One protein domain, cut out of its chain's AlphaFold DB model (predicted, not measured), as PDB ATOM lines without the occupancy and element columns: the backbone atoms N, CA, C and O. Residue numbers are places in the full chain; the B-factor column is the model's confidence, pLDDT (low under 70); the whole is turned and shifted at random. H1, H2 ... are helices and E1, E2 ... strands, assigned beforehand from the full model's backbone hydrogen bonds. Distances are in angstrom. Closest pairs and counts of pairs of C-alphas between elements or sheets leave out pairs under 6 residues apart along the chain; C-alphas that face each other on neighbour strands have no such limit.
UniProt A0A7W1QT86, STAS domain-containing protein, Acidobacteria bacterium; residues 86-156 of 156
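Overview. This is residues 86 to 156 of the 156 residues of the protein "STAS domain-containing protein" of Acidobacteria bacterium (UniProt A0A7W1QT86). A two-stranded antiparallel ribbon, E1 and E2, covers a helical hairpin of H1 and H2; H1 runs under one face of the ribbon, while H2 comes near it with residues 127 to 135. The last residues run away from this body as a tail to Ser 156, which makes much of the length. The printed part has 71 residues, in the order E1, H1, H2, E2, and its class is mixed, helices and strands. It is only just compact, close to loose, with a radius of gyration of the C-alphas of 13.3 A, and only just elongated, spanning 47 by 24 by 16 A.

Along the chain. E1, residues 88 to 93, begins at C-alpha 88 (6.475, 27.901, 54.032) and is 14.8 A long. H1, residues 97 to 111, is 20.9 A long. H2, residues 117 to 137, is 29.1 A long and ends at C-alpha 137 (27.817, 20.678, 42.381). E2, residues 144 to 148, is 13.7 A long and ends at C-alpha 148 (9.750, 30.041, 55.972).

Arrangement. E1 and E2 are antiparallel neighbours at 176 degrees, with N 89 and O 147 at 2.8 A and N 92 and O 145 at 2.9 A, both within hydrogen-bond range. The closest C-alphas of E1 and H1, those of Leu 89 and Arg 106, are 6.5 A apart. The hairpin helices H1 and H2 touch, closest at the C-alphas of Val 100 and Cys 131, 5.9 A, with a shallow tilt of 30 degrees, opposite ways. The closest C-alphas of H2 and E2, those of Cys 131 and Ala 145, are 7.3 A apart. E1 and H2 are apart. In H1 and H2 every O i to N i+4 pair is within hydrogen-bond range.

Size, cuts and confidence. The two C-alphas farthest apart, those of Gly 139 and Ser 156, are 47.9 A apart. The printed part has no cut and no long link. Mean pLDDT of the printed part is 88.9; residue 86 and residues 151 to 156 are under 70.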
ATOM      1  N   THR A  86       0.241  28.913  53.756       64.81
ATOM      2  CA  THR A  86       0.743  29.591  52.542       64.81
ATOM      3  C   THR A  86       2.137  30.204  52.695       64.81
ATOM      4  O   THR A  86       2.614  30.872  51.789       64.81
ATOM      5  N   ASN A  87       2.781  30.031  53.852       82.00
ATOM      6  CA  ASN A  87       3.949  30.818  54.254       82.00
ATOM      7  C   ASN A  87       5.245  29.997  54.367       82.00
ATOM      8  O   ASN A  87       6.230  30.517  54.890       82.00
ATOM      9  N   LEU A  88       5.261  28.724  53.960       87.31
ATOM     10  CA  LEU A  88       6.475  27.901  54.032       87.31
ATOM     11  C   LEU A  88       6.588  26.878  52.902       87.31
ATOM     12  O   LEU A  88       5.577  26.474  52.329       87.31
ATOM     13  N   LEU A  89       7.820  26.462  52.629       85.19
ATOM     14  CA  LEU A  89       8.196  25.238  51.927       85.19
ATOM     15  C   LEU A  89       8.816  24.307  52.971       85.19
ATOM     16  O   LEU A  89       9.787  24.688  53.630       85.19
ATOM     17  N   GLU A  90       8.247  23.118  53.123       91.50
ATOM     18  CA  GLU A  90       8.765  22.050  53.970       91.50
ATOM     19  C   GLU A  90      10.142  21.568  53.486       91.50
ATOM     20  O   GLU A  90      10.570  21.880  52.374       91.50
ATOM     21  N   LEU A  91      10.847  20.781  54.305       93.50
ATOM     22  CA  LEU A  91      12.152  20.244  53.934       93.50
ATOM     23  C   LEU A  91      12.031  19.382  52.665       93.50
ATOM     24  O   LEU A  91      11.518  18.262  52.694       93.50
ATOM     25  N   THR A  92      12.503  19.932  51.549       94.31
ATOM     26  CA  THR A  92      12.337  19.365  50.209       94.31
ATOM     27  C   THR A  92      13.697  18.940  49.666       94.31
ATOM     28  O   THR A  92      14.566  19.803  49.517       94.31
ATOM     29  N   PRO A  93      13.918  17.642  49.389       94.44
ATOM     30  CA  PRO A  93      15.122  17.180  48.712       94.44
ATOM     31  C   PRO A  93      15.280  17.846  47.348       94.44
ATOM     32  O   PRO A  93      14.303  18.002  46.625       94.44
ATOM     33  N   ILE A  94      16.510  18.208  46.997       95.62
ATOM     34  CA  ILE A  94      16.845  18.782  45.696       95.62
ATOM     35  C   ILE A  94      17.710  17.767  44.957       95.62
ATOM     36  O   ILE A  94      18.922  17.701  45.156       95.62
ATOM     37  N   THR A  95      17.062  16.937  44.145       93.62
ATOM     38  CA  THR A  95      17.686  15.820  43.422       93.62
ATOM     39  C   THR A  95      17.740  16.050  41.915       93.62
ATOM     40  O   THR A  95      18.553  15.432  41.225       93.62
ATOM     41  N   GLY A  96      16.933  16.977  41.399       93.25
ATOM     42  CA  GLY A  96      16.952  17.350  39.995       93.25
ATOM     43  C   GLY A  96      16.140  18.598  39.675       93.25
ATOM     44  O   GLY A  96      15.692  19.335  40.551       93.25
ATOM     45  N   TYR A  97      15.960  18.823  38.376       91.69
ATOM     46  CA  TYR A  97      15.309  20.011  37.826       91.69
ATOM     47  C   TYR A  97      13.848  20.183  38.281       91.69
ATOM     48  O   TYR A  97      13.419  21.303  38.570       91.69
ATOM     49  N   ASP A  98      13.097  19.086  38.387       94.38
ATOM     50  CA  ASP A  98      11.684  19.121  38.792       94.38
ATOM     51  C   ASP A  98      11.523  19.610  40.241       94.38
ATOM     52  O   ASP A  98      10.605  20.377  40.546       94.38
ATOM     53  N   ASP A  99      12.467  19.253  41.119       94.75
ATOM     54  CA  ASP A  99      12.500  19.738  42.502       94.75
ATOM     55  C   ASP A  99      12.783  21.243  42.540       94.75
ATOM     56  O   ASP A  99      12.116  21.981  43.262       94.75
ATOM     57  N   VAL A 100      13.734  21.722  41.722       94.62
ATOM     58  CA  VAL A 100      14.032  23.160  41.607       94.62
ATOM     59  C   VAL A 100      12.796  23.928  41.152       94.62
ATOM     60  O   VAL A 100      12.450  24.940  41.756       94.62
ATOM     61  N   THR A 101      12.098  23.427  40.134       95.00
ATOM     62  CA  THR A 101      10.865  24.046  39.629       95.00
ATOM     63  C   THR A 101       9.797  24.105  40.722       95.00
ATOM     64  O   THR A 101       9.236  25.167  40.975       95.00
ATOM     65  N   SER A 102       9.592  23.003  41.449       94.00
ATOM     66  CA  SER A 102       8.627  22.929  42.554       94.00
ATOM     67  C   SER A 102       8.958  23.908  43.690       94.00
ATOM     68  O   SER A 102       8.070  24.560  44.247       94.00
ATOM     69  N   VAL A 103      10.244  24.059  44.027       95.50
ATOM     70  CA  VAL A 103      10.718  25.038  45.017       95.50
ATOM     71  C   VAL A 103      10.445  26.469  44.554       95.50
ATOM     72  O   VAL A 103      10.002  27.286  45.363       95.50
ATOM     73  N   LEU A 104      10.669  26.774  43.273       95.88
ATOM     74  CA  LEU A 104      10.411  28.099  42.707       95.88
ATOM     75  C   LEU A 104       8.922  28.433  42.686       95.88
ATOM     76  O   LEU A 104       8.545  29.498  43.163       95.88
ATOM     77  N   GLU A 105       8.065  27.518  42.232       94.75
ATOM     78  CA  GLU A 105       6.607  27.701  42.267       94.75
ATOM     79  C   GLU A 105       6.114  27.959  43.694       94.75
ATOM     80  O   GLU A 105       5.265  28.823  43.944       94.75
ATOM     81  N   ARG A 106       6.688  27.243  44.667       93.31
ATOM     82  CA  ARG A 106       6.343  27.445  46.068       93.31
ATOM     83  C   ARG A 106       6.837  28.790  46.595       93.31
ATOM     84  O   ARG A 106       6.073  29.481  47.269       93.31
ATOM     85  N   ALA A 107       8.075  29.174  46.293       94.12
ATOM     86  CA  ALA A 107       8.623  30.477  46.657       94.12
ATOM     87  C   ALA A 107       7.786  31.615  46.053       94.12
ATOM     88  O   ALA A 107       7.416  32.544  46.774       94.12
ATOM     89  N   HIS A 108       7.401  31.489  44.781       94.88
ATOM     90  CA  HIS A 108       6.507  32.410  44.094       94.88
ATOM     91  C   HIS A 108       5.205  32.596  44.874       94.88
ATOM     92  O   HIS A 108       4.867  33.709  45.270       94.88
ATOM     93  N   GLY A 109       4.501  31.503  45.186       92.62
ATOM     94  CA  GLY A 109       3.243  31.562  45.936       92.62
ATOM     95  C   GLY A 109       3.376  32.183  47.334       92.62
ATOM     96  O   GLY A 109       2.446  32.836  47.807       92.62
ATOM     97  N   ILE A 110       4.529  32.014  47.991       91.56
ATOM     98  CA  ILE A 110       4.804  32.590  49.316       91.56
ATOM     99  C   ILE A 110       5.066  34.100  49.230       91.56
ATOM    100  O   ILE A 110       4.595  34.849  50.092       91.56
ATOM    101  N   PHE A 111       5.842  34.545  48.237       93.56
ATOM    102  CA  PHE A 111       6.425  35.890  48.205       93.56
ATOM    103  C   PHE A 111       5.784  36.853  47.202       93.56
ATOM    104  O   PHE A 111       5.872  38.059  47.423       93.56
ATOM    105  N   ALA A 112       5.080  36.371  46.175       94.25
ATOM    106  CA  ALA A 112       4.403  37.220  45.190       94.25
ATOM    107  C   ALA A 112       3.452  38.270  45.800       94.25
ATOM    108  O   ALA A 112       3.420  39.389  45.294       94.25
ATOM    109  N   PRO A 113       2.724  38.003  46.908       92.75
ATOM    110  CA  PRO A 113       1.895  39.030  47.543       92.75
ATOM    111  C   PRO A 113       2.677  40.150  48.253       92.75
ATOM    112  O   PRO A 113       2.062  41.107  48.717       92.75
ATOM    113  N   TRP A 114       3.996  40.011  48.414       90.81
ATOM    114  CA  TRP A 114       4.814  40.849  49.303       90.81
ATOM    115  C   TRP A 114       5.949  41.586  48.598       90.81
ATOM    116  O   TRP A 114       6.483  42.534  49.166       90.81
ATOM    117  N   LEU A 115       6.332  41.138  47.406       93.69
ATOM    118  CA  LEU A 115       7.459  41.668  46.648       93.69
ATOM    119  C   LEU A 115       6.971  42.289  45.340       93.69
ATOM    120  O   LEU A 115       5.980  41.846  44.757       93.69
ATOM    121  N   SER A 116       7.692  43.294  44.851       96.81
ATOM    122  CA  SER A 116       7.535  43.744  43.468       96.81
ATOM    123  C   SER A 116       7.948  42.640  42.487       96.81
ATOM    124  O   SER A 116       8.680  41.712  42.836       96.81
ATOM    125  N   ALA A 117       7.514  42.749  41.229       95.81
ATOM    126  CA  ALA A 117       7.874  41.779  40.195       95.81
ATOM    127  C   ALA A 117       9.401  41.645  40.011       95.81
ATOM    128  O   ALA A 117       9.898  40.544  39.792       95.81
ATOM    129  N   GLU A 118      10.144  42.749  40.138       97.38
ATOM    130  CA  GLU A 118      11.607  42.749  40.041       97.38
ATOM    131  C   GLU A 118      12.263  42.053  41.242       97.38
ATOM    132  O   GLU A 118      13.144  41.210  41.068       97.38
ATOM    133  N   GLU A 119      11.823  42.359  42.466       97.50
ATOM    134  CA  GLU A 119      12.328  41.707  43.681       97.50
ATOM    135  C   GLU A 119      12.030  40.207  43.685       97.50
ATOM    136  O   GLU A 119      12.899  39.407  44.035       97.50
ATOM    137  N   LEU A 120      10.824  39.820  43.258       96.69
ATOM    138  CA  LEU A 120      10.419  38.424  43.158       96.69
ATOM    139  C   LEU A 120      11.265  37.668  42.131       96.69
ATOM    140  O   LEU A 120      11.800  36.611  42.453       96.69
ATOM    141  N   PHE A 121      11.453  38.237  40.937       96.88
ATOM    142  CA  PHE A 121      12.302  37.648  39.901       96.88
ATOM    143  C   PHE A 121      13.748  37.467  40.384       96.88
ATOM    144  O   PHE A 121      14.362  36.418  40.180       96.88
ATOM    145  N   ASN A 122      14.296  38.473  41.072       97.44
ATOM    146  CA  ASN A 122      15.638  38.393  41.642       97.44
ATOM    147  C   ASN A 122      15.743  37.310  42.724       97.44
ATOM    148  O   ASN A 122      16.736  36.580  42.756       97.44
ATOM    149  N   LEU A 123      14.730  37.181  43.585       96.12
ATOM    150  CA  LEU A 123      14.663  36.130  44.599       96.12
ATOM    151  C   LEU A 123      14.601  34.735  43.962       96.12
ATOM    152  O   LEU A 123      15.382  33.861  44.334       96.12
ATOM    153  N   GLU A 124      13.716  34.531  42.988       97.12
ATOM    154  CA  GLU A 124      13.573  33.267  42.258       97.12
ATOM    155  C   GLU A 124      14.871  32.878  41.547       97.12
ATOM    156  O   GLU A 124      15.294  31.724  41.623       97.12
ATOM    157  N   ARG A 125      15.567  33.842  40.932       97.81
ATOM    158  CA  ARG A 125      16.882  33.602  40.324       97.81
ATOM    159  C   ARG A 125      17.887  33.079  41.351       97.81
ATOM    160  O   ARG A 125      18.536  32.066  41.099       97.81
ATOM    161  N   VAL A 126      17.991  33.725  42.515       97.38
ATOM    162  CA  VAL A 126      18.913  33.301  43.584       97.38
ATOM    163  C   VAL A 126      18.543  31.916  44.123       97.38
ATOM    164  O   VAL A 126      19.425  31.083  44.316       97.38
ATOM    165  N   ILE A 127      17.254  31.637  44.339       96.25
ATOM    166  CA  ILE A 127      16.789  30.318  44.793       96.25
ATOM    167  C   ILE A 127      17.144  29.241  43.761       96.25
ATOM    168  O   ILE A 127      17.681  28.200  44.134       96.25
ATOM    169  N   SER A 128      16.901  29.505  42.475       96.50
ATOM    170  CA  SER A 128      17.230  28.585  41.384       96.50
ATOM    171  C   SER A 128      18.725  28.265  41.354       96.50
ATOM    172  O   SER A 128      19.102  27.095  41.328       96.50
ATOM    173  N   GLU A 129      19.579  29.287  41.452       96.31
ATOM    174  CA  GLU A 129      21.039  29.132  41.489       96.31
ATOM    175  C   GLU A 129      21.496  28.294  42.691       96.31
ATOM    176  O   GLU A 129      22.308  27.378  42.547       96.31
ATOM    177  N   LEU A 130      20.949  28.556  43.883       94.81
ATOM    178  CA  LEU A 130      21.272  27.782  45.081       94.81
ATOM    179  C   LEU A 130      20.826  26.320  44.953       94.81
ATOM    180  O   LEU A 130      21.603  25.419  45.264       94.81
ATOM    181  N   CYS A 131      19.614  26.067  44.463       95.00
ATOM    182  CA  CYS A 131      19.103  24.713  44.263       95.00
ATOM    183  C   CYS A 131      19.898  23.949  43.192       95.00
ATOM    184  O   CYS A 131      20.234  22.784  43.403       95.00
ATOM    185  N   GLN A 132      20.265  24.597  42.085       92.81
ATOM    186  CA  GLN A 132      21.132  24.003  41.063       92.81
ATOM    187  C   GLN A 132      22.497  23.621  41.630       92.81
ATOM    188  O   GLN A 132      22.955  22.497  41.431       92.81
ATOM    189  N   ASN A 133      23.094  24.494  42.443       93.50
ATOM    190  CA  ASN A 133      24.342  24.182  43.134       93.50
ATOM    191  C   ASN A 133      24.220  22.955  44.048       93.50
ATOM    192  O   ASN A 133      25.161  22.161  44.124       93.50
ATOM    193  N   VAL A 134      23.070  22.762  44.702       91.56
ATOM    194  CA  VAL A 134      22.821  21.569  45.519       91.56
ATOM    195  C   VAL A 134      22.896  20.303  44.665       91.56
ATOM    196  O   VAL A 134      23.763  19.473  44.926       91.56
ATOM    197  N   TYR A 135      22.073  20.136  43.629       89.81
ATOM    198  CA  TYR A 135      22.045  18.844  42.925       89.81
ATOM    199  C   TYR A 135      23.178  18.656  41.900       89.81
ATOM    200  O   TYR A 135      23.545  17.519  41.611       89.81
ATOM    201  N   GLN A 136      23.757  19.731  41.348       89.81
ATOM    202  CA  GLN A 136      24.788  19.636  40.299       89.81
ATOM    203  C   GLN A 136      26.220  19.653  40.835       89.81
ATOM    204  O   GLN A 136      27.115  19.085  40.207       89.81
ATOM    205  N   HIS A 137      26.459  20.325  41.965       88.44
ATOM    206  CA  HIS A 137      27.817  20.678  42.381       88.44
ATOM    207  C   HIS A 137      28.163  20.286  43.819       88.44
ATOM    208  O   HIS A 137      29.345  20.138  44.125       88.44
ATOM    209  N   SER A 138      27.181  20.083  44.703       86.19
ATOM    210  CA  SER A 138      27.470  19.807  46.118       86.19
ATOM    211  C   SER A 138      28.023  18.401  46.385       86.19
ATOM    212  O   SER A 138      28.656  18.177  47.415       86.19
ATOM    213  N   GLY A 139      27.761  17.441  45.489       84.12
ATOM    214  CA  GLY A 139      28.013  16.014  45.732       84.12
ATOM    215  C   GLY A 139      27.102  15.393  46.803       84.12
ATOM    216  O   GLY A 139      27.242  14.211  47.113       84.12
ATOM    217  N   ASP A 140      26.167  16.166  47.362       87.94
ATOM    218  CA  ASP A 140      25.220  15.741  48.383       87.94
ATOM    219  C   ASP A 140      23.862  15.377  47.765       87.94
ATOM    220  O   ASP A 140      22.995  16.225  47.560       87.94
ATOM    221  N   VAL A 141      23.646  14.078  47.539       86.44
ATOM    222  CA  VAL A 141      22.382  13.522  47.011       86.44
ATOM    223  C   VAL A 141      21.185  13.666  47.964       86.44
ATOM    224  O   VAL A 141      20.065  13.299  47.615       86.44
ATOM    225  N   HIS A 142      21.408  14.168  49.179       90.12
ATOM    226  CA  HIS A 142      20.373  14.435  50.175       90.12
ATOM    227  C   HIS A 142      20.321  15.918  50.568       90.12
ATOM    228  O   HIS A 142      19.779  16.262  51.624       90.12
ATOM    229  N   GLY A 143      20.897  16.801  49.747       92.50
ATOM    230  CA  GLY A 143      20.742  18.237  49.913       92.50
ATOM    231  C   GLY A 143      19.267  18.637  49.834       92.50
ATOM    232  O   GLY A 143      18.488  18.058  49.078       92.50
ATOM    233  N   CYS A 144      18.866  19.598  50.663       94.38
ATOM    234  CA  CYS A 144      17.469  19.997  50.812       94.38
ATOM    235  C   CYS A 144      17.326  21.521  50.791       94.38
ATOM    236  O   CYS A 144      18.231  22.239  51.221       94.38
ATOM    237  N   ALA A 145      16.157  22.001  50.374       94.62
ATOM    238  CA  ALA A 145      15.720  23.380  50.546       94.62
ATOM    239  C   ALA A 145      14.600  23.463  51.591       94.62
ATOM    240  O   ALA A 145      13.832  22.519  51.781       94.62
ATOM    241  N   LEU A 146      14.513  24.607  52.267       93.94
ATOM    242  CA  LEU A 146      13.448  24.928  53.213       93.94
ATOM    243  C   LEU A 146      13.217  26.440  53.178       93.94
ATOM    244  O   LEU A 146      14.175  27.213  53.171       93.94
ATOM    245  N   ILE A 147      11.955  26.870  53.156       92.38
ATOM    246  CA  ILE A 147      11.584  28.293  53.133       92.38
ATOM    247  C   ILE A 147      10.571  28.534  54.239       92.38
ATOM    248  O   ILE A 147       9.588  27.814  54.351       92.38
ATOM    249  N   GLN A 148      10.761  29.587  55.027       89.50
ATOM    250  CA  GLN A 148       9.750  30.041  55.972       89.50
ATOM    251  C   GLN A 148       9.668  31.562  55.941       89.50
ATOM    252  O   GLN A 148      10.633  32.258  56.250       89.50
ATOM    253  N   LYS A 149       8.487  32.083  55.607       87.88
ATOM    254  CA  LYS A 149       8.185  33.504  55.728       87.88
ATOM    255  C   LYS A 149       7.792  33.808  57.168       87.88
ATOM    256  O   LYS A 149       6.766  33.331  57.657       87.88
ATOM    257  N   TYR A 150       8.578  34.645  57.828       80.25
ATOM    258  CA  TYR A 150       8.223  35.202  59.125       80.25
ATOM    259  C   TYR A 150       7.352  36.440  58.930       80.25
ATOM    260  O   TYR A 150       7.658  37.310  58.119       80.25
ATOM    261  N   GLN A 151       6.246  36.514  59.662       69.56
ATOM    262  CA  GLN A 151       5.509  37.761  59.830       69.56
ATOM    263  C   GLN A 151       5.870  38.306  61.207       69.56
ATOM    264  O   GLN A 151       5.558  37.642  62.198       69.56
ATOM    265  N   PRO A 152       6.540  39.467  61.301       55.06
ATOM    266  CA  PRO A 152       6.626  40.150  62.575       55.06
ATOM    267  C   PRO A 152       5.200  40.469  63.026       55.06
ATOM    268  O   PRO A 152       4.442  41.125  62.309       55.06
ATOM    269  N   VAL A 153       4.814  39.958  64.194       50.84
ATOM    270  CA  VAL A 153       3.576  40.369  64.853       50.84
ATOM    271  C   VAL A 153       3.852  41.757  65.418       50.84
ATOM    272  O   VAL A 153       4.449  41.890  66.484       50.84
ATOM    273  N   PHE A 154       3.489  42.803  64.680       42.78
ATOM    274  CA  PHE A 154       3.403  44.131  65.274       42.78
ATOM    275  C   PHE A 154       2.199  44.113  66.217       42.78
ATOM    276  O   PHE A 154       1.085  43.813  65.790       42.78
ATOM    277  N   GLY A 155       2.463  44.307  67.511       48.28
ATOM    278  CA  GLY A 155       1.470  44.202  68.575       48.28
ATOM    279  C   GLY A 155       0.250  45.089  68.325       48.28
ATOM    280  O   GLY A 155       0.391  46.246  67.934       48.28
ATOM    281  N   SER A 156      -0.921  44.488  68.544       38.88
ATOM    282  CA  SER A 156      -2.236  45.122  68.696       38.88
ATOM    283  C   SER A 156      -2.286  46.083  69.874       38.88
ATOM    284  O   SER A 156      -1.747  45.683  70.933       38.88
TER     285      SER A 156